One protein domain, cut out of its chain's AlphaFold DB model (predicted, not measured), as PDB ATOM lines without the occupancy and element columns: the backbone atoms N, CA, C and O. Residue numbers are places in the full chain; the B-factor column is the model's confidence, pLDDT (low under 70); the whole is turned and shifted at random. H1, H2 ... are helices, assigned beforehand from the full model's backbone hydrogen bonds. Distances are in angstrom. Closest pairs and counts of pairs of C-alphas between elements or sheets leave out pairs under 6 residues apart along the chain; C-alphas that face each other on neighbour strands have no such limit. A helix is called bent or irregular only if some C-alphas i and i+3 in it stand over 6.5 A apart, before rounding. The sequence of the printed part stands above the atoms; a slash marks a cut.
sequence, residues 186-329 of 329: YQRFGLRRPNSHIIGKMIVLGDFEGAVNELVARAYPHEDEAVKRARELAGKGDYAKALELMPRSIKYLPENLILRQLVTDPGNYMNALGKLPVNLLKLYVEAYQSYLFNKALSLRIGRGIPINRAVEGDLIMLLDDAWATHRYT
ATOM      1  N   TYR A 186     132.578 157.799 198.499       92.50
ATOM      2  CA  TYR A 186     133.519 158.877 198.855       92.50
ATOM      3  C   TYR A 186     133.091 159.749 200.042       92.50
ATOM      4  O   TYR A 186     133.937 160.251 200.779       92.50
ATOM      5  N   GLN A 187     131.786 159.934 200.261       89.38
ATOM      6  CA  GLN A 187     131.277 160.724 201.387       89.38
ATOM      7  C   GLN A 187     131.735 160.168 202.743       89.38
ATOM      8  O   GLN A 187     132.020 160.953 203.646       89.38
ATOM      9  N   ARG A 188     131.884 158.839 202.865       94.12
ATOM     10  CA  ARG A 188     132.396 158.176 204.078       94.12
ATOM     11  C   ARG A 188     133.855 158.543 204.364       94.12
ATOM     12  O   ARG A 188     134.270 158.579 205.520       94.12
ATOM     13  N   PHE A 189     134.606 158.852 203.310       95.81
ATOM     14  CA  PHE A 189     136.033 159.158 203.364       95.81
ATOM     15  C   PHE A 189     136.343 160.660 203.390       95.81
ATOM     16  O   PHE A 189     137.457 161.052 203.731       95.81
ATOM     17  N   GLY A 190     135.342 161.487 203.069       90.50
ATOM     18  CA  GLY A 190     135.429 162.938 202.941       90.50
ATOM     19  C   GLY A 190     135.495 163.387 201.477       90.50
ATOM     20  O   GLY A 190     136.377 162.991 200.728       90.50
ATOM     21  N   LEU A 191     134.581 164.270 201.059       85.00
ATOM     22  CA  LEU A 191     134.505 164.711 199.654       85.00
ATOM     23  C   LEU A 191     135.644 165.653 199.241       85.00
ATOM     24  O   LEU A 191     136.170 165.547 198.140       85.00
ATOM     25  N   ARG A 192     136.018 166.601 200.111       84.81
ATOM     26  CA  ARG A 192     137.109 167.556 199.827       84.81
ATOM     27  C   ARG A 192     138.490 166.980 200.118       84.81
ATOM     28  O   ARG A 192     139.458 167.377 199.481       84.81
ATOM     29  N   ARG A 193     138.562 166.108 201.119       90.62
ATOM     30  CA  ARG A 193     139.767 165.408 201.552       90.62
ATOM     31  C   ARG A 193     139.362 163.963 201.826       90.62
ATOM     32  O   ARG A 193     138.811 163.711 202.897       90.62
ATOM     33  N   PRO A 194     139.535 163.057 200.856       93.31
ATOM     34  CA  PRO A 194     139.202 161.644 201.008       93.31
ATOM     35  C   PRO A 194     140.252 160.929 201.868       93.31
ATOM     36  O   PRO A 194     140.940 160.031 201.397       93.31
ATOM     37  N   ASN A 195     140.419 161.360 203.119       95.69
ATOM     38  CA  ASN A 195     141.545 160.974 203.968       95.69
ATOM     39  C   ASN A 195     141.162 160.503 205.371       95.69
ATOM     40  O   ASN A 195     142.040 160.128 206.146       95.69
ATOM     41  N   SER A 196     139.870 160.464 205.708       97.31
ATOM     42  CA  SER A 196     139.448 160.049 207.052       97.31
ATOM     43  C   SER A 196     139.910 158.627 207.401       97.31
ATOM     44  O   SER A 196     140.310 158.374 208.533       97.31
ATOM     45  N   HIS A 197     139.936 157.721 206.421       98.31
ATOM     46  CA  HIS A 197     140.453 156.360 206.581       98.31
ATOM     47  C   HIS A 197     141.980 156.294 206.728       98.31
ATOM     48  O   HIS A 197     142.480 155.378 207.373       98.31
ATOM     49  N   ILE A 198     142.720 157.251 206.159       98.25
ATOM     50  CA  ILE A 198     144.180 157.347 206.297       98.25
ATOM     51  C   ILE A 198     144.515 157.746 207.737       98.25
ATOM     52  O   ILE A 198     145.287 157.059 208.401       98.25
ATOM     53  N   ILE A 199     143.837 158.781 208.247       98.38
ATOM     54  CA  ILE A 199     143.937 159.212 209.649       98.38
ATOM     55  C   ILE A 199     143.538 158.057 210.579       98.38
ATOM     56  O   ILE A 199     144.255 157.742 211.525       98.38
ATOM     57  N   GLY A 200     142.424 157.377 210.285       98.38
ATOM     58  CA  GLY A 200     141.962 156.219 211.052       98.38
ATOM     59  C   GLY A 200     142.976 155.077 211.100       98.38
ATOM     60  O   GLY A 200     143.232 154.542 212.177       98.38
ATOM     61  N   LYS A 201     143.594 154.739 209.962       98.62
ATOM     62  CA  LYS A 201     144.664 153.737 209.880       98.62
ATOM     63  C   LYS A 201     145.830 154.101 210.794       98.62
ATOM     64  O   LYS A 201     146.289 153.256 211.554       98.62
ATOM     65  N   MET A 202     146.297 155.344 210.717       98.62
ATOM     66  CA  MET A 202     147.416 155.838 211.519       98.62
ATOM     67  C   MET A 202     147.103 155.770 213.019       98.62
ATOM     68  O   MET A 202     147.901 155.230 213.781       98.62
ATOM     69  N   ILE A 203     145.896 156.180 213.433       98.19
ATOM     70  CA  ILE A 203     145.431 156.049 214.825       98.19
ATOM     71  C   ILE A 203     145.454 154.584 215.285       98.19
ATOM     72  O   ILE A 203     145.965 154.293 216.363       98.19
ATOM     73  N   VAL A 204     144.922 153.659 214.479       98.06
ATOM     74  CA  VAL A 204     144.871 152.224 214.821       98.06
ATOM     75  C   VAL A 204     146.268 151.614 214.947       98.06
ATOM     76  O   VAL A 204     146.482 150.755 215.798       98.06
ATOM     77  N   LEU A 205     147.222 152.061 214.129       98.19
ATOM     78  CA  LEU A 205     148.612 151.598 214.169       98.19
ATOM     79  C   LEU A 205     149.458 152.277 215.260       98.19
ATOM     80  O   LEU A 205     150.624 151.925 215.418       98.19
ATOM     81  N   GLY A 206     148.901 153.241 216.001       97.81
ATOM     82  CA  GLY A 206     149.640 154.029 216.991       97.81
ATOM     83  C   GLY A 206     150.560 155.099 216.388       97.81
ATOM     84  O   GLY A 206     151.344 155.709 217.111       97.81
ATOM     85  N   ASP A 207     150.454 155.362 215.084       98.38
ATOM     86  CA  ASP A 207     151.177 156.427 214.384       98.38
ATOM     87  C   ASP A 207     150.453 157.772 214.565       98.38
ATOM     88  O   ASP A 207     149.778 158.297 213.675       98.38
ATOM     89  N   PHE A 208     150.529 158.321 215.778       98.19
ATOM     90  CA  PHE A 208     149.842 159.572 216.113       98.19
ATOM     91  C   PHE A 208     150.437 160.780 215.387       98.19
ATOM     92  O   PHE A 208     149.696 161.699 215.035       98.19
ATOM     93  N   GLU A 209     151.747 160.774 215.138       98.12
ATOM     94  CA  GLU A 209     152.416 161.809 214.349       98.12
ATOM     95  C   GLU A 209     151.888 161.820 212.913       98.12
ATOM     96  O   GLU A 209     151.446 162.866 212.432       98.12
ATOM     97  N   GLY A 210     151.845 160.658 212.254       98.38
ATOM     98  CA  GLY A 210     151.273 160.516 210.921       98.38
ATOM     99  C   GLY A 210     149.824 160.992 210.869       98.38
ATOM    100  O   GLY A 210     149.470 161.778 209.990       98.38
ATOM    101  N   ALA A 211     148.998 160.597 211.845       98.38
ATOM    102  CA  ALA A 211     147.593 161.009 211.914       98.38
ATOM    103  C   ALA A 211     147.430 162.534 212.036       98.38
ATOM    104  O   ALA A 211     146.585 163.129 211.360       98.38
ATOM    105  N   VAL A 212     148.246 163.178 212.878       98.25
ATOM    106  CA  VAL A 212     148.269 164.638 213.015       98.25
ATOM    107  C   VAL A 212     148.729 165.291 211.716       98.25
ATOM    108  O   VAL A 212     148.040 166.179 211.211       98.25
ATOM    109  N   ASN A 213     149.838 164.828 211.142       97.88
ATOM    110  CA  ASN A 213     150.406 165.376 209.913       97.88
ATOM    111  C   ASN A 213     149.437 165.244 208.727       97.88
ATOM    112  O   ASN A 213     149.259 166.195 207.964       97.88
ATOM    113  N   GLU A 214     148.726 164.126 208.600       98.00
ATOM    114  CA  GLU A 214     147.687 163.949 207.581       98.00
ATOM    115  C   GLU A 214     146.520 164.936 207.767       98.00
ATOM    116  O   GLU A 214     145.951 165.440 206.795       98.00
ATOM    117  N   LEU A 215     146.171 165.272 209.011       96.69
ATOM    118  CA  LEU A 215     145.080 166.199 209.299       96.69
ATOM    119  C   LEU A 215     145.471 167.674 209.089       96.69
ATOM    120  O   LEU A 215     144.680 168.435 208.513       96.69
ATOM    121  N   VAL A 216     146.670 168.087 209.522       97.31
ATOM    122  CA  VAL A 216     147.071 169.510 209.554       97.31
ATOM    123  C   VAL A 216     148.122 169.915 208.524       97.31
ATOM    124  O   VAL A 216     148.167 171.091 208.180       97.31
ATOM    125  N   ALA A 217     148.914 168.983 207.989       97.12
ATOM    126  CA  ALA A 217     150.020 169.278 207.072       97.12
ATOM    127  C   ALA A 217     149.805 168.764 205.636       97.12
ATOM    128  O   ALA A 217     150.376 169.310 204.690       97.12
ATOM    129  N   ARG A 218     148.948 167.756 205.420       96.44
ATOM    130  CA  ARG A 218     148.659 167.246 204.069       96.44
ATOM    131  C   ARG A 218     147.691 168.147 203.305       96.44
ATOM    132  O   ARG A 218     146.536 168.298 203.705       96.44
ATOM    133  N   ALA A 219     148.148 168.704 202.183       94.69
ATOM    134  CA  ALA A 219     147.336 169.502 201.263       94.69
ATOM    135  C   ALA A 219     146.632 168.650 200.197       94.69
ATOM    136  O   ALA A 219     147.196 167.681 199.686       94.69
ATOM    137  N   TYR A 220     145.413 169.059 199.830       91.88
ATOM    138  CA  TYR A 220     144.610 168.435 198.777       91.88
ATOM    139  C   TYR A 220     144.328 169.413 197.614       91.88
ATOM    140  O   TYR A 220     144.241 170.623 197.839       91.88
ATOM    141  N   PRO A 221     144.157 168.927 196.362       88.31
ATOM    142  CA  PRO A 221     144.087 169.788 195.170       88.31
ATOM    143  C   PRO A 221     143.007 170.879 195.215       88.31
ATOM    144  O   PRO A 221     143.255 172.007 194.792       88.31
ATOM    145  N   HIS A 222     141.832 170.560 195.769       85.50
ATOM    146  CA  HIS A 222     140.652 171.436 195.814       85.50
ATOM    147  C   HIS A 222     140.561 172.302 197.079       85.50
ATOM    148  O   HIS A 222     139.474 172.732 197.473       85.50
ATOM    149  N   GLU A 223     141.674 172.497 197.780       90.75
ATOM    150  CA  GLU A 223     141.744 173.435 198.896       90.75
ATOM    151  C   GLU A 223     142.175 174.827 198.439       90.75
ATOM    152  O   GLU A 223     142.880 174.979 197.445       90.75
ATOM    153  N   ASP A 224     141.742 175.840 199.185       92.19
ATOM    154  CA  ASP A 224     142.105 177.231 198.935       92.19
ATOM    155  C   ASP A 224     143.614 177.432 199.157       92.19
ATOM    156  O   ASP A 224     144.201 176.816 200.052       92.19
ATOM    157  N   GLU A 225     144.248 178.328 198.397       94.50
ATOM    158  CA  GLU A 225     145.705 178.536 198.465       94.50
ATOM    159  C   GLU A 225     146.192 178.950 199.863       94.50
ATOM    160  O   GLU A 225     147.224 178.471 200.330       94.50
ATOM    161  N   ALA A 226     145.408 179.753 200.592       94.06
ATOM    162  CA  ALA A 226     145.715 180.101 201.982       94.06
ATOM    163  C   ALA A 226     145.767 178.863 202.899       94.06
ATOM    164  O   ALA A 226     146.645 178.752 203.753       94.06
ATOM    165  N   VAL A 227     144.866 177.896 202.685       96.25
ATOM    166  CA  VAL A 227     144.830 176.636 203.443       96.25
ATOM    167  C   VAL A 227     146.007 175.752 203.054       96.25
ATOM    168  O   VAL A 227     146.670 175.208 203.933       96.25
ATOM    169  N   LYS A 228     146.323 175.643 201.758       96.88
ATOM    170  CA  LYS A 228     147.514 174.910 201.299       96.88
ATOM    171  C   LYS A 228     148.790 175.478 201.919       96.88
ATOM    172  O   LYS A 228     149.625 174.713 202.395       96.88
ATOM    173  N   ARG A 229     148.905 176.808 202.002       97.44
ATOM    174  CA  ARG A 229     150.044 177.471 202.645       97.44
ATOM    175  C   ARG A 229     150.107 177.211 204.149       97.44
ATOM    176  O   ARG A 229     151.186 176.929 204.661       97.44
ATOM    177  N   ALA A 230     148.971 177.259 204.848       97.81
ATOM    178  CA  ALA A 230     148.898 176.906 206.267       97.81
ATOM    179  C   ALA A 230     149.391 175.469 206.517       97.81
ATOM    180  O   ALA A 230     150.170 175.224 207.435       97.81
ATOM    181  N   ARG A 231     148.990 174.530 205.655       97.69
ATOM    182  CA  ARG A 231     149.406 173.123 205.721       97.69
ATOM    183  C   ARG A 231     150.896 172.928 205.464       97.69
ATOM    184  O   ARG A 231     151.550 172.190 206.192       97.69
ATOM    185  N   GLU A 232     151.451 173.627 204.477       97.88
ATOM    186  CA  GLU A 232     152.893 173.607 204.205       97.88
ATOM    187  C   GLU A 232     153.706 174.101 205.412       97.88
ATOM    188  O   GLU A 232     154.722 173.502 205.759       97.88
ATOM    189  N   LEU A 233     153.252 175.172 206.076       98.25
ATOM    190  CA  LEU A 233     153.887 175.691 207.291       98.25
ATOM    191  C   LEU A 233     153.806 174.686 208.442       98.25
ATOM    192  O   LEU A 233     154.820 174.430 209.089       98.25
ATOM    193  N   ALA A 234     152.642 174.062 208.646       97.62
ATOM    194  CA  ALA A 234     152.480 173.009 209.645       97.62
ATOM    195  C   ALA A 234     153.416 171.818 209.374       97.62
ATOM    196  O   ALA A 234     154.047 171.320 210.299       97.62
ATOM    197  N   GLY A 235     153.584 171.418 208.107       96.94
ATOM    198  CA  GLY A 235     154.517 170.357 207.707       96.94
ATOM    199  C   GLY A 235     155.996 170.693 207.927       96.94
ATOM    200  O   GLY A 235     156.822 169.790 207.988       96.94
ATOM    201  N   LYS A 236     156.336 171.980 208.077       96.69
ATOM    202  CA  LYS A 236     157.674 172.456 208.472       96.69
ATOM    203  C   LYS A 236     157.810 172.667 209.986       96.69
ATOM    204  O   LYS A 236     158.855 173.129 210.434       96.69
ATOM    205  N   GLY A 237     156.763 172.380 210.763       96.12
ATOM    206  CA  GLY A 237     156.714 172.615 212.206       96.12
ATOM    207  C   GLY A 237     156.403 174.060 212.618       96.12
ATOM    208  O   GLY A 237     156.408 174.362 213.809       96.12
ATOM    209  N   ASP A 238     156.094 174.966 211.679       97.50
ATOM    210  CA  ASP A 238     155.716 176.358 211.981       97.50
ATOM    211  C   ASP A 238     154.212 176.445 212.309       97.50
ATOM    212  O   ASP A 238     153.397 177.004 211.565       97.50
ATOM    213  N   TYR A 239     153.824 175.816 213.424       98.06
ATOM    214  CA  TYR A 239     152.423 175.676 213.834       98.06
ATOM    215  C   TYR A 239     151.755 177.016 214.161       98.06
ATOM    216  O   TYR A 239     150.550 177.159 213.953       98.06
ATOM    217  N   ALA A 240     152.521 178.002 214.634       98.06
ATOM    218  CA  ALA A 240     152.001 179.324 214.974       98.06
ATOM    219  C   ALA A 240     151.498 180.054 213.722       98.06
ATOM    220  O   ALA A 240     150.329 180.438 213.664       98.06
ATOM    221  N   LYS A 241     152.325 180.150 212.673       97.81
ATOM    222  CA  LYS A 241     151.897 180.774 211.410       97.81
ATOM    223  C   LYS A 241     150.850 179.941 210.679       97.81
ATOM    224  O   LYS A 241     149.946 180.496 210.054       97.81
ATOM    225  N   ALA A 242     150.936 178.612 210.764       98.06
ATOM    226  CA  ALA A 242     149.898 177.738 210.226       98.06
ATOM    227  C   ALA A 242     148.530 178.024 210.868       98.06
ATOM    228  O   ALA A 242     147.529 178.126 210.158       98.06
ATOM    229  N   LEU A 243     148.487 178.202 212.192       97.81
ATOM    230  CA  LEU A 243     147.271 178.538 212.932       97.81
ATOM    231  C   LEU A 243     146.714 179.918 212.565       97.81
ATOM    232  O   LEU A 243     145.497 180.078 212.495       97.81
ATOM    233  N   GLU A 244     147.577 180.906 212.324       97.50
ATOM    234  CA  GLU A 244     147.158 182.246 211.891       97.50
ATOM    235  C   GLU A 244     146.475 182.231 210.519       97.50
ATOM    236  O   GLU A 244     145.464 182.910 210.328       97.50
ATOM    237  N   LEU A 245     146.998 181.437 209.578       97.12
ATOM    238  CA  LEU A 245     146.449 181.319 208.224       97.12
ATOM    239  C   LEU A 245     145.243 180.375 208.126       97.12
ATOM    240  O   LEU A 245     144.451 180.486 207.187       97.12
ATOM    241  N   MET A 246     145.093 179.434 209.062       97.12
ATOM    242  CA  MET A 246     143.993 178.474 209.036       97.12
ATOM    243  C   MET A 246     142.645 179.189 209.262       97.12
ATOM    244  O   MET A 246     142.468 179.882 210.268       97.12
ATOM    245  N   PRO A 247     141.636 179.015 208.385       95.75
ATOM    246  CA  PRO A 247     140.358 179.695 208.564       95.75
ATOM    247  C   PRO A 247     139.638 179.248 209.844       95.75
ATOM    248  O   PRO A 247     139.626 178.070 210.194       95.75
ATOM    249  N   ARG A 248     138.944 180.179 210.512       93.88
ATOM    250  CA  ARG A 248     138.237 179.931 211.791       93.88
ATOM    251  C   ARG A 248     136.815 179.378 211.641       93.88
ATOM    252  O   ARG A 248     136.061 179.318 212.607       93.88
ATOM    253  N   SER A 249     136.416 179.001 210.427       90.56
ATOM    254  CA  SER A 249     135.102 178.398 210.183       90.56
ATOM    255  C   SER A 249     135.000 177.013 210.833       90.56
ATOM    256  O   SER A 249     135.992 176.288 210.877       90.56
ATOM    257  N   ILE A 250     133.787 176.597 211.217       84.81
ATOM    258  CA  ILE A 250     133.510 175.296 211.862       84.81
ATOM    259  C   ILE A 250     134.115 174.092 211.119       84.81
ATOM    260  O   ILE A 250     134.535 173.115 211.728       84.81
ATOM    261  N   LYS A 251     134.214 174.194 209.793       86.81
ATOM    262  CA  LYS A 251     134.801 173.197 208.899       86.81
ATOM    263  C   LYS A 251     136.253 172.832 209.250       86.81
ATOM    264  O   LYS A 251     136.622 171.681 209.056       86.81
ATOM    265  N   TYR A 252     137.048 173.796 209.714       93.31
ATOM    266  CA  TYR A 252     138.464 173.610 210.059       93.31
ATOM    267  C   TYR A 252     138.686 173.598 211.577       93.31
ATOM    268  O   TYR A 252     139.797 173.824 212.058       93.31
ATOM    269  N   LEU A 253     137.620 173.404 212.364       94.12
ATOM    270  CA  LEU A 253     137.722 173.308 213.817       94.12
ATOM    271  C   LEU A 253     138.719 172.216 214.259       94.12
ATOM    272  O   LEU A 253     139.531 172.524 215.131       94.12
ATOM    273  N   PRO A 254     138.728 170.996 213.674       95.62
ATOM    274  CA  PRO A 254     139.693 169.965 214.059       95.62
ATOM    275  C   PRO A 254     141.150 170.418 213.903       95.62
ATOM    276  O   PRO A 254     141.947 170.271 214.826       95.62
ATOM    277  N   GLU A 255     141.488 171.034 212.770       96.69
ATOM    278  CA  GLU A 255     142.837 171.528 212.488       96.69
ATOM    279  C   GLU A 255     143.234 172.649 213.437       96.69
ATOM    280  O   GLU A 255     144.337 172.633 213.974       96.69
ATOM    281  N   ASN A 256     142.330 173.596 213.694       97.88
ATOM    282  CA  ASN A 256     142.586 174.687 214.631       97.88
ATOM    283  C   ASN A 256     142.837 174.178 216.060       97.88
ATOM    284  O   ASN A 256     143.694 174.726 216.749       97.88
ATOM    285  N   LEU A 257     142.102 173.155 216.519       97.62
ATOM    286  CA  LEU A 257     142.306 172.561 217.846       97.62
ATOM    287  C   LEU A 257     143.686 171.907 217.962       97.62
ATOM    288  O   LEU A 257     144.396 172.150 218.937       97.62
ATOM    289  N   ILE A 258     144.081 171.135 216.950       97.94
ATOM    290  CA  ILE A 258     145.386 170.469 216.920       97.94
ATOM    291  C   ILE A 258     146.519 171.485 216.820       97.94
ATOM    292  O   ILE A 258     147.447 171.431 217.619       97.94
ATOM    293  N   LEU A 259     146.438 172.438 215.886       98.25
ATOM    294  CA  LEU A 259     147.475 173.456 215.706       98.25
ATOM    295  C   LEU A 259     147.685 174.275 216.985       98.25
ATOM    296  O   LEU A 259     148.824 174.503 217.371       98.25
ATOM    297  N   ARG A 260     146.610 174.650 217.696       97.81
ATOM    298  CA  ARG A 260     146.723 175.310 219.011       97.81
ATOM    299  C   ARG A 260     147.489 174.463 220.018       97.81
ATOM    300  O   ARG A 260     148.347 174.999 220.710       97.81
ATOM    301  N   GLN A 261     147.194 173.164 220.091       97.94
ATOM    302  CA  GLN A 261     147.898 172.274 221.009       97.94
ATOM    303  C   GLN A 261     149.376 172.124 220.629       97.94
ATOM    304  O   GLN A 261     150.228 172.164 221.511       97.94
ATOM    305  N   LEU A 262     149.689 172.015 219.336       97.69
ATOM    306  CA  LEU A 262     151.063 171.884 218.845       97.69
ATOM    307  C   LEU A 262     151.887 173.168 218.987       97.69
ATOM    308  O   LEU A 262     153.103 173.085 219.087       97.69
ATOM    309  N   VAL A 263     151.254 174.345 219.027       97.88
ATOM    310  CA  VAL A 263     151.940 175.598 219.392       97.88
ATOM    311  C   VAL A 263     152.408 175.557 220.847       97.88
ATOM    312  O   VAL A 263     153.496 176.036 221.151       97.88
ATOM    313  N   THR A 264     151.596 174.997 221.748       96.88
ATOM    314  CA  THR A 264     151.913 174.941 223.184       96.88
ATOM    315  C   THR A 264     152.800 173.764 223.578       96.88
ATOM    316  O   THR A 264     153.581 173.885 224.513       96.88
ATOM    317  N   ASP A 265     152.661 172.632 222.891       96.25
ATOM    318  CA  ASP A 265     153.311 171.361 223.223       96.25
ATOM    319  C   ASP A 265     153.737 170.639 221.925       96.25
ATOM    320  O   ASP A 265     153.095 169.667 221.503       96.25
ATOM    321  N   PRO A 266     154.758 171.165 221.213       94.31
ATOM    322  CA  PRO A 266     155.235 170.573 219.969       94.31
ATOM    323  C   PRO A 266     155.735 169.139 220.185       94.31
ATOM    324  O   PRO A 266     156.445 168.856 221.143       94.31
ATOM    325  N   GLY A 267     155.398 168.231 219.268       93.38
ATOM    326  CA  GLY A 267     155.838 166.829 219.321       93.38
ATOM    327  C   GLY A 267     154.949 165.906 220.163       93.38
ATOM    328  O   GLY A 267     155.035 164.687 220.026       93.38
ATOM    329  N   ASN A 268     154.026 166.441 220.971       96.50
ATOM    330  CA  ASN A 268     153.059 165.626 221.708       96.50
ATOM    331  C   ASN A 268     151.784 165.355 220.887       96.50
ATOM    332  O   ASN A 268     150.687 165.849 221.171       96.50
ATOM    333  N   TYR A 269     151.933 164.554 219.832       97.44
ATOM    334  CA  TYR A 269     150.868 164.281 218.860       97.44
ATOM    335  C   TYR A 269     149.667 163.537 219.459       97.44
ATOM    336  O   TYR A 269     148.522 163.802 219.083       97.44
ATOM    337  N   MET A 270     149.903 162.650 220.432       96.50
ATOM    338  CA  MET A 270     148.834 161.939 221.137       96.50
ATOM    339  C   MET A 270     147.938 162.915 221.913       96.50
ATOM    340  O   MET A 270     146.713 162.862 221.789       96.50
ATOM    341  N   ASN A 271     148.531 163.850 222.662       96.56
ATOM    342  CA  ASN A 271     147.783 164.889 223.374       96.56
ATOM    343  C   ASN A 271     147.058 165.837 222.402       96.56
ATOM    344  O   ASN A 271     145.918 166.225 222.659       96.56
ATOM    345  N   ALA A 272     147.675 166.163 221.259       97.38
ATOM    346  CA  ALA A 272     147.048 166.970 220.214       97.38
ATOM    347  C   ALA A 272     145.780 166.311 219.643       97.38
ATOM    348  O   ALA A 272     144.727 166.951 219.601       97.38
ATOM    349  N   LEU A 273     145.836 165.022 219.289       96.81
ATOM    350  CA  LEU A 273     144.649 164.262 218.874       96.81
ATOM    351  C   LEU A 273     143.607 164.160 219.991       96.81
ATOM    352  O   LEU A 273     142.411 164.247 219.716       96.81
ATOM    353  N   GLY A 274     144.049 164.048 221.246       96.19
ATOM    354  CA  GLY A 274     143.183 164.025 222.427       96.19
ATOM    355  C   GLY A 274     142.344 165.294 222.629       96.19
ATOM    356  O   GLY A 274     141.393 165.272 223.408       96.19
ATOM    357  N   LYS A 275     142.644 166.396 221.924       97.19
ATOM    358  CA  LYS A 275     141.798 167.605 221.922       97.19
ATOM    359  C   LYS A 275     140.587 167.500 221.002       97.19
ATOM    360  O   LYS A 275     139.674 168.320 221.106       97.19
ATOM    361  N   LEU A 276     140.565 166.529 220.092       96.75
ATOM    362  CA  LEU A 276     139.422 166.316 219.216       96.75
ATOM    363  C   LEU A 276     138.252 165.680 219.982       96.75
ATOM    364  O   LEU A 276     138.463 164.862 220.879       96.75
ATOM    365  N   PRO A 277     136.997 165.978 219.602       95.38
ATOM    366  CA  PRO A 277     135.845 165.269 220.144       95.38
ATOM    367  C   PRO A 277     135.944 163.756 219.901       95.38
ATOM    368  O   PRO A 277     136.238 163.322 218.787       95.38
ATOM    369  N   VAL A 278     135.598 162.947 220.905       94.81
ATOM    370  CA  VAL A 278     135.664 161.471 220.827       94.81
ATOM    371  C   VAL A 278     134.886 160.914 219.629       94.81
ATOM    372  O   VAL A 278     135.358 160.007 218.949       94.81
ATOM    373  N   ASN A 279     133.729 161.497 219.305       92.62
ATOM    374  CA  ASN A 279     132.931 161.076 218.147       92.62
ATOM    375  C   ASN A 279     133.651 161.303 216.808       92.62
ATOM    376  O   ASN A 279     133.440 160.540 215.869       92.62
ATOM    377  N   LEU A 280     134.511 162.324 216.714       93.88
ATOM    378  CA  LEU A 280     135.315 162.564 215.517       93.88
ATOM    379  C   LEU A 280     136.450 161.537 215.402       93.88
ATOM    380  O   LEU A 280     136.669 160.995 214.323       93.88
ATOM    381  N   LEU A 281     137.121 161.219 216.513       96.25
ATOM    382  CA  LEU A 281     138.134 160.157 216.546       96.25
ATOM    383  C   LEU A 281     137.534 158.805 216.141       96.25
ATOM    384  O   LEU A 281     138.090 158.105 215.295       96.25
ATOM    385  N   LYS A 282     136.351 158.482 216.677       96.69
ATOM    386  CA  LYS A 282     135.597 157.285 216.297       96.69
ATOM    387  C   LYS A 282     135.292 157.268 214.799       96.69
ATOM    388  O   LYS A 282     135.514 156.252 214.152       96.69
ATOM    389  N   LEU A 283     134.862 158.396 214.231       96.44
ATOM    390  CA  LEU A 283     134.572 158.510 212.800       96.44
ATOM    391  C   LEU A 283     135.793 158.206 211.918       96.44
ATOM    392  O   LEU A 283     135.635 157.556 210.887       96.44
ATOM    393  N   TYR A 284     137.004 158.621 212.310       97.81
ATOM    394  CA  TYR A 284     138.225 158.260 211.577       97.81
ATOM    395  C   TYR A 284     138.476 156.749 211.592       97.81
ATOM    396  O   TYR A 284     138.704 156.149 210.540       97.81
ATOM    397  N   VAL A 285     138.375 156.115 212.761       98.06
ATOM    398  CA  VAL A 285     138.559 154.660 212.900       98.06
ATOM    399  C   VAL A 285     137.502 153.891 212.104       98.06
ATOM    400  O   VAL A 285     137.837 152.974 211.355       98.06
ATOM    401  N   GLU A 286     136.235 154.292 212.193       98.00
ATOM    402  CA  GLU A 286     135.162 153.664 211.421       98.00
ATOM    403  C   GLU A 286     135.334 153.866 209.907       98.00
ATOM    404  O   GLU A 286     134.974 152.991 209.121       98.00
ATOM    405  N   ALA A 287     135.894 154.998 209.468       98.12
ATOM    406  CA  ALA A 287     136.233 155.192 208.063       98.12
ATOM    407  C   ALA A 287     137.330 154.217 207.616       98.12
ATOM    408  O   ALA A 287     137.252 153.682 206.513       98.12
ATOM    409  N   TYR A 288     138.317 153.915 208.465       98.69
ATOM    410  CA  TYR A 288     139.309 152.886 208.144       98.69
ATOM    411  C   TYR A 288     138.687 151.484 208.042       98.69
ATOM    412  O   TYR A 288     138.994 150.747 207.107       98.69
ATOM    413  N   GLN A 289     137.735 151.145 208.914       98.56
ATOM    414  CA  GLN A 289     136.960 149.904 208.786       98.56
ATOM    415  C   GLN A 289     136.184 149.848 207.461       98.56
ATOM    416  O   GLN A 289     136.235 148.838 206.760       98.56
ATOM    417  N   SER A 290     135.525 150.945 207.069       98.56
ATOM    418  CA  SER A 290     134.851 151.057 205.768       98.56
ATOM    419  C   SER A 290     135.817 150.865 204.589       98.56
ATOM    420  O   SER A 290     135.462 150.212 203.610       98.56
ATOM    421  N   TYR A 291     137.045 151.384 204.681       98.69
ATOM    422  CA  TYR A 291     138.086 151.162 203.669       98.69
ATOM    423  C   TYR A 291     138.484 149.681 203.575       98.69
ATOM    424  O   TYR A 291     138.558 149.129 202.478       98.69
ATOM    425  N   LEU A 292     138.694 149.014 204.715       98.62
ATOM    426  CA  LEU A 292     139.010 147.583 204.745       98.62
ATOM    427  C   LEU A 292     137.870 146.733 204.169       98.62
ATOM    428  O   LEU A 292     138.135 145.791 203.426       98.62
ATOM    429  N   PHE A 293     136.615 147.099 204.444       98.44
ATOM    430  CA  PHE A 293     135.451 146.461 203.830       98.44
ATOM    431  C   PHE A 293     135.460 146.618 202.305       98.44
ATOM    432  O   PHE A 293     135.332 145.626 201.588       98.44
ATOM    433  N   ASN A 294     135.684 147.837 201.800       98.44
ATOM    434  CA  ASN A 294     135.809 148.078 200.362       98.44
ATOM    435  C   ASN A 294     136.921 147.211 199.751       98.44
ATOM    436  O   ASN A 294     136.705 146.547 198.739       98.44
ATOM    437  N   LYS A 295     138.090 147.134 200.396       98.38
ATOM    438  CA  LYS A 295     139.197 146.277 199.947       98.38
ATOM    439  C   LYS A 295     138.825 144.792 199.941       98.38
ATOM    440  O   LYS A 295     139.136 144.110 198.970       98.38
ATOM    441  N   ALA A 296     138.140 144.293 200.968       97.88
ATOM    442  CA  ALA A 296     137.682 142.906 201.022       97.88
ATOM    443  C   ALA A 296     136.677 142.584 199.901       97.88
ATOM    444  O   ALA A 296     136.825 141.574 199.210       97.88
ATOM    445  N   LEU A 297     135.707 143.472 199.667       97.44
ATOM    446  CA  LEU A 297     134.733 143.343 198.581       97.44
ATOM    447  C   LEU A 297     135.415 143.370 197.204       97.44
ATOM    448  O   LEU A 297     135.146 142.516 196.362       97.44
ATOM    449  N   SER A 298     136.367 144.284 197.004       97.88
ATOM    450  CA  SER A 298     137.191 144.357 195.792       97.88
ATOM    451  C   SER A 298     138.000 143.083 195.554       97.88
ATOM    452  O   SER A 298     138.015 142.574 194.436       97.88
ATOM    453  N   LEU A 299     138.624 142.519 196.592       97.00
ATOM    454  CA  LEU A 299     139.356 141.253 196.492       97.00
ATOM    455  C   LEU A 299     138.438 140.081 196.124       97.00
ATOM    456  O   LEU A 299     138.829 139.235 195.322       97.00
ATOM    457  N   ARG A 300     137.219 140.033 196.679       96.44
ATOM    458  CA  ARG A 300     136.220 139.011 196.332       96.44
ATOM    459  C   ARG A 300     135.844 139.086 194.853       96.44
ATOM    460  O   ARG A 300     135.925 138.078 194.152       96.44
ATOM    461  N   ILE A 301     135.504 140.287 194.379       96.00
ATOM    462  CA  ILE A 301     135.132 140.536 192.981       96.00
ATOM    463  C   ILE A 301     136.308 140.227 192.046       96.00
ATOM    464  O   ILE A 301     136.130 139.515 191.061       96.00
ATOM    465  N   GLY A 302     137.517 140.690 192.372       95.12
ATOM    466  CA  GLY A 302     138.723 140.457 191.570       95.12
ATOM    467  C   GLY A 302     139.115 138.980 191.450       95.12
ATOM    468  O   GLY A 302     139.722 138.586 190.459       95.12
ATOM    469  N   ARG A 303     138.724 138.140 192.417       94.88
ATOM    470  CA  ARG A 303     138.884 136.674 192.363       94.88
ATOM    471  C   ARG A 303     137.773 135.959 191.586       94.88
ATOM    472  O   ARG A 303     137.800 134.737 191.493       94.88
ATOM    473  N   GLY A 304     136.786 136.687 191.060       93.00
ATOM    474  CA  GLY A 304     135.641 136.115 190.349       93.00
ATOM    475  C   GLY A 304     134.631 135.403 191.253       93.00
ATOM    476  O   GLY A 304     133.777 134.675 190.752       93.00
ATOM    477  N   ILE A 305     134.705 135.603 192.573       94.62
ATOM    478  CA  ILE A 305     133.774 134.991 193.525       94.62
ATOM    479  C   ILE A 305     132.474 135.821 193.528       94.62
ATOM    480  O   ILE A 305     132.542 137.042 193.713       94.62
ATOM    481  N   PRO A 306     131.288 135.209 193.335       93.38
ATOM    482  CA  PRO A 306     130.026 135.941 193.246       93.38
ATOM    483  C   PRO A 306     129.692 136.660 194.558       93.38
ATOM    484  O   PRO A 306     129.907 136.133 195.646       93.38
ATOM    485  N   ILE A 307     129.144 137.873 194.472       94.00
ATOM    486  CA  ILE A 307     128.717 138.654 195.650       94.00
ATOM    487  C   ILE A 307     127.246 138.424 196.014       94.00
ATOM    488  O   ILE A 307     126.829 138.745 197.119       94.00
ATOM    489  N   ASN A 308     126.466 137.862 195.091       92.75
ATOM    490  CA  ASN A 308     125.038 137.584 195.246       92.75
ATOM    491  C   ASN A 308     124.734 136.108 195.550       92.75
ATOM    492  O   ASN A 308     123.571 135.708 195.568       92.75
ATOM    493  N   ARG A 309     125.767 135.287 195.754       91.81
ATOM    494  CA  ARG A 309     125.649 133.882 196.150       91.81
ATOM    495  C   ARG A 309     126.707 133.565 197.194       91.81
ATOM    496  O   ARG A 309     127.853 133.993 197.053       91.81
ATOM    497  N   ALA A 310     126.305 132.809 198.207       94.31
ATOM    498  CA  ALA A 310     127.225 132.271 199.192       94.31
ATOM    499  C   ALA A 310     128.028 131.113 198.584       94.31
ATOM    500  O   ALA A 310     127.490 130.303 197.827       94.31
ATOM    501  N   VAL A 311     129.306 131.046 198.935       95.69
ATOM    502  CA  VAL A 311     130.185 129.896 198.704       95.69
ATOM    503  C   VAL A 311     130.640 129.323 200.049       95.69
ATOM    504  O   VAL A 311     130.456 129.950 201.092       95.69
ATOM    505  N   GLU A 312     131.208 128.117 200.049       96.38
ATOM    506  CA  GLU A 312     131.721 127.497 201.273       96.38
ATOM    507  C   GLU A 312     132.736 128.414 201.981       96.38
ATOM    508  O   GLU A 312     133.630 128.979 201.350       96.38
ATOM    509  N   GLY A 313     132.569 128.579 203.297       94.25
ATOM    510  CA  GLY A 313     133.379 129.479 204.124       94.25
ATOM    511  C   GLY A 313     132.850 130.913 204.236       94.25
ATOM    512  O   GLY A 313     133.394 131.686 205.026       94.25
ATOM    513  N   ASP A 314     131.793 131.280 203.503       95.81
ATOM    514  CA  ASP A 314     131.168 132.594 203.656       95.81
ATOM    515  C   ASP A 314     130.413 132.736 204.982       95.81
ATOM    516  O   ASP A 314     129.718 131.831 205.448       95.81
ATOM    517  N   LEU A 315     130.491 133.940 205.549       92.94
ATOM    518  CA  LEU A 315     129.616 134.375 206.631       92.94
ATOM    519  C   LEU A 315     128.323 134.924 206.027       92.94
ATOM    520  O   LEU A 315     128.350 135.897 205.271       92.94
ATOM    521  N   ILE A 316     127.195 134.317 206.390       90.75
ATOM    522  CA  ILE A 316     125.864 134.774 205.992       90.75
ATOM    523  C   ILE A 316     125.099 135.290 207.206       90.75
ATOM    524  O   ILE A 316     125.189 134.740 208.301       90.75
ATOM    525  N   MET A 317     124.323 136.348 206.994       87.50
ATOM    526  CA  MET A 317     123.344 136.834 207.956       87.50
ATOM    527  C   MET A 317     121.962 136.560 207.378       87.50
ATOM    528  O   MET A 317     121.652 137.017 206.276       87.50
ATOM    529  N   LEU A 318     121.149 135.796 208.103       83.62
ATOM    530  CA  LEU A 318     119.742 135.634 207.758       83.62
ATOM    531  C   LEU A 318     119.019 136.928 208.128       83.62
ATOM    532  O   LEU A 318     119.218 137.466 209.215       83.62
ATOM    533  N   LEU A 319     118.226 137.452 207.202       75.25
ATOM    534  CA  LEU A 319     117.336 138.567 207.493       75.25
ATOM    535  C   LEU A 319     116.117 137.994 208.222       75.25
ATOM    536  O   LEU A 319     115.487 137.079 207.696       75.25
ATOM    537  N   ASP A 320     115.802 138.503 209.415       67.44
ATOM    538  CA  ASP A 320     114.613 138.075 210.164       67.44
ATOM    539  C   ASP A 320     113.338 138.245 209.315       67.44
ATOM    540  O   ASP A 320     113.248 139.177 208.513       67.44
ATOM    541  N   ASP A 321     112.317 137.403 209.526       52.53
ATOM    542  CA  ASP A 321     111.062 137.401 208.744       52.53
ATOM    543  C   ASP A 321     110.343 138.763 208.699       52.53
ATOM    544  O   ASP A 321     109.639 139.064 207.734       52.53
ATOM    545  N   ALA A 322     110.574 139.633 209.689       52.84
ATOM    546  CA  ALA A 322     110.087 141.015 209.696       52.84
ATOM    547  C   ALA A 322     110.605 141.856 208.506       52.84
ATOM    548  O   ALA A 322     109.956 142.818 208.097       52.84
ATOM    549  N   TRP A 323     111.752 141.482 207.933       47.25
ATOM    550  CA  TRP A 323     112.335 142.086 206.733       47.25
ATOM    551  C   TRP A 323     111.892 141.385 205.439       47.25
ATOM    552  O   TRP A 323     111.905 142.009 204.378       47.25
ATOM    553  N   ALA A 324     111.496 140.108 205.508       41.66
ATOM    554  CA  ALA A 324     111.212 139.258 204.348       41.66
ATOM    555  C   ALA A 324     109.757 139.324 203.845       41.66
ATOM    556  O   ALA A 324     109.500 138.973 202.692       41.66
ATOM    557  N   THR A 325     108.807 139.785 204.663       40.59
ATOM    558  CA  THR A 325     107.378 139.885 204.302       40.59
ATOM    559  C   THR A 325     107.048 140.985 203.290       40.59
ATOM    560  O   THR A 325     105.948 140.992 202.747       40.59
ATOM    561  N   HIS A 326     108.000 141.857 202.952       47.53
ATOM    562  CA  HIS A 326     107.821 142.949 201.987       47.53
ATOM    563  C   HIS A 326     108.337 142.576 200.591       47.53
ATOM    564  O   HIS A 326     108.925 143.394 199.882       47.53
ATOM    565  N   ARG A 327     108.154 141.310 200.190       37.00
ATOM    566  CA  ARG A 327     108.365 140.908 198.796       37.00
ATOM    567  C   ARG A 327     107.320 141.607 197.934       37.00
ATOM    568  O   ARG A 327     106.130 141.348 198.079       37.00
ATOM    569  N   TYR A 328     107.800 142.462 197.039       38.34
ATOM    570  CA  TYR A 328     107.065 142.995 195.902       38.34
ATOM    571  C   TYR A 328     106.320 141.858 195.183       38.34
ATOM    572  O   TYR A 328     106.953 140.975 194.596       38.34
ATOM    573  N   THR A 329     104.992 141.862 195.283       33.41
ATOM    574  CA  THR A 329     104.100 141.297 194.263       33.41
ATOM    575  C   THR A 329     103.843 142.350 193.209       33.41
ATOM    576  O   THR A 329     103.555 143.497 193.624       33.41
TER     577      THR A 329
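Overview. This is residues 186 to 329 of the 329 residues of the protein "Pseudouridine synthase" of Caldivirga sp. JCHS_4 (UniProt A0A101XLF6). A long helix, H8, leads out of a helical head: H2 packs across its first half, H3 to H7 cluster beyond H2, and its last residues, 298 to 302, stick out. A tail follows, of which residues 308 to 329, with short H9, stand free. The 144 printed residues have nine named helices, H1 to H9 along the chain, and no named strand: all helix. The whole is loose, radius of gyration of the C-alphas 20.2 A, and only just elongated, spanning 62 by 31 by 28 A.

Along the chain. H8, residues 278 to 302, runs 36.2 A from C-alpha 278 at (135.664, 161.471, 220.827) to C-alpha 302 at (138.723, 140.457, 191.570). H1 is residues 186 to 189, H2 196 to 204, H3 208 to 216, H4 225 to 235, 15.2 A long, H5 239 to 245, H7 269 to 273 and H9 321 to 324. H6, residues 250 to 264, 21.6 A, is irregular: C-alphas 251 and 254 are 7.8 A apart.

Arrangement. With residues 281 to 291 alone H8 touches H2, about perpendicular at 77 degrees; closest C-alphas, His 197 and Tyr 288, 4.0 A. H1 only just touches H8, with 3 pairs of C-alphas within 8 A, closest Phe 189 and Ala 287, 6.2 A. H3, the hub, touches H2, H4, H6 and H7; H2 and H3 form a hairpin, a shallow tilt of 19 degrees, closest C-alphas Ile 199 and Ala 211, 4.7 A. H4 and H5 form another, at 4 degrees, closest C-alphas Ala 230 and Ala 242, 4.2 A. Every O i to N i+4 pair is within hydrogen-bond range in H2, H3, H4, H5, H7 and H8, and 9 of 11 in H6; H1 and H9 are too short for one.

Size, cuts and confidence. The farthest C-alphas, Thr 264 and Thr 329, are 65.2 A apart. The printed part has no cut; the H8 to H9 link is long, 18 residues. Residues 320 to 329 have pLDDT under 70.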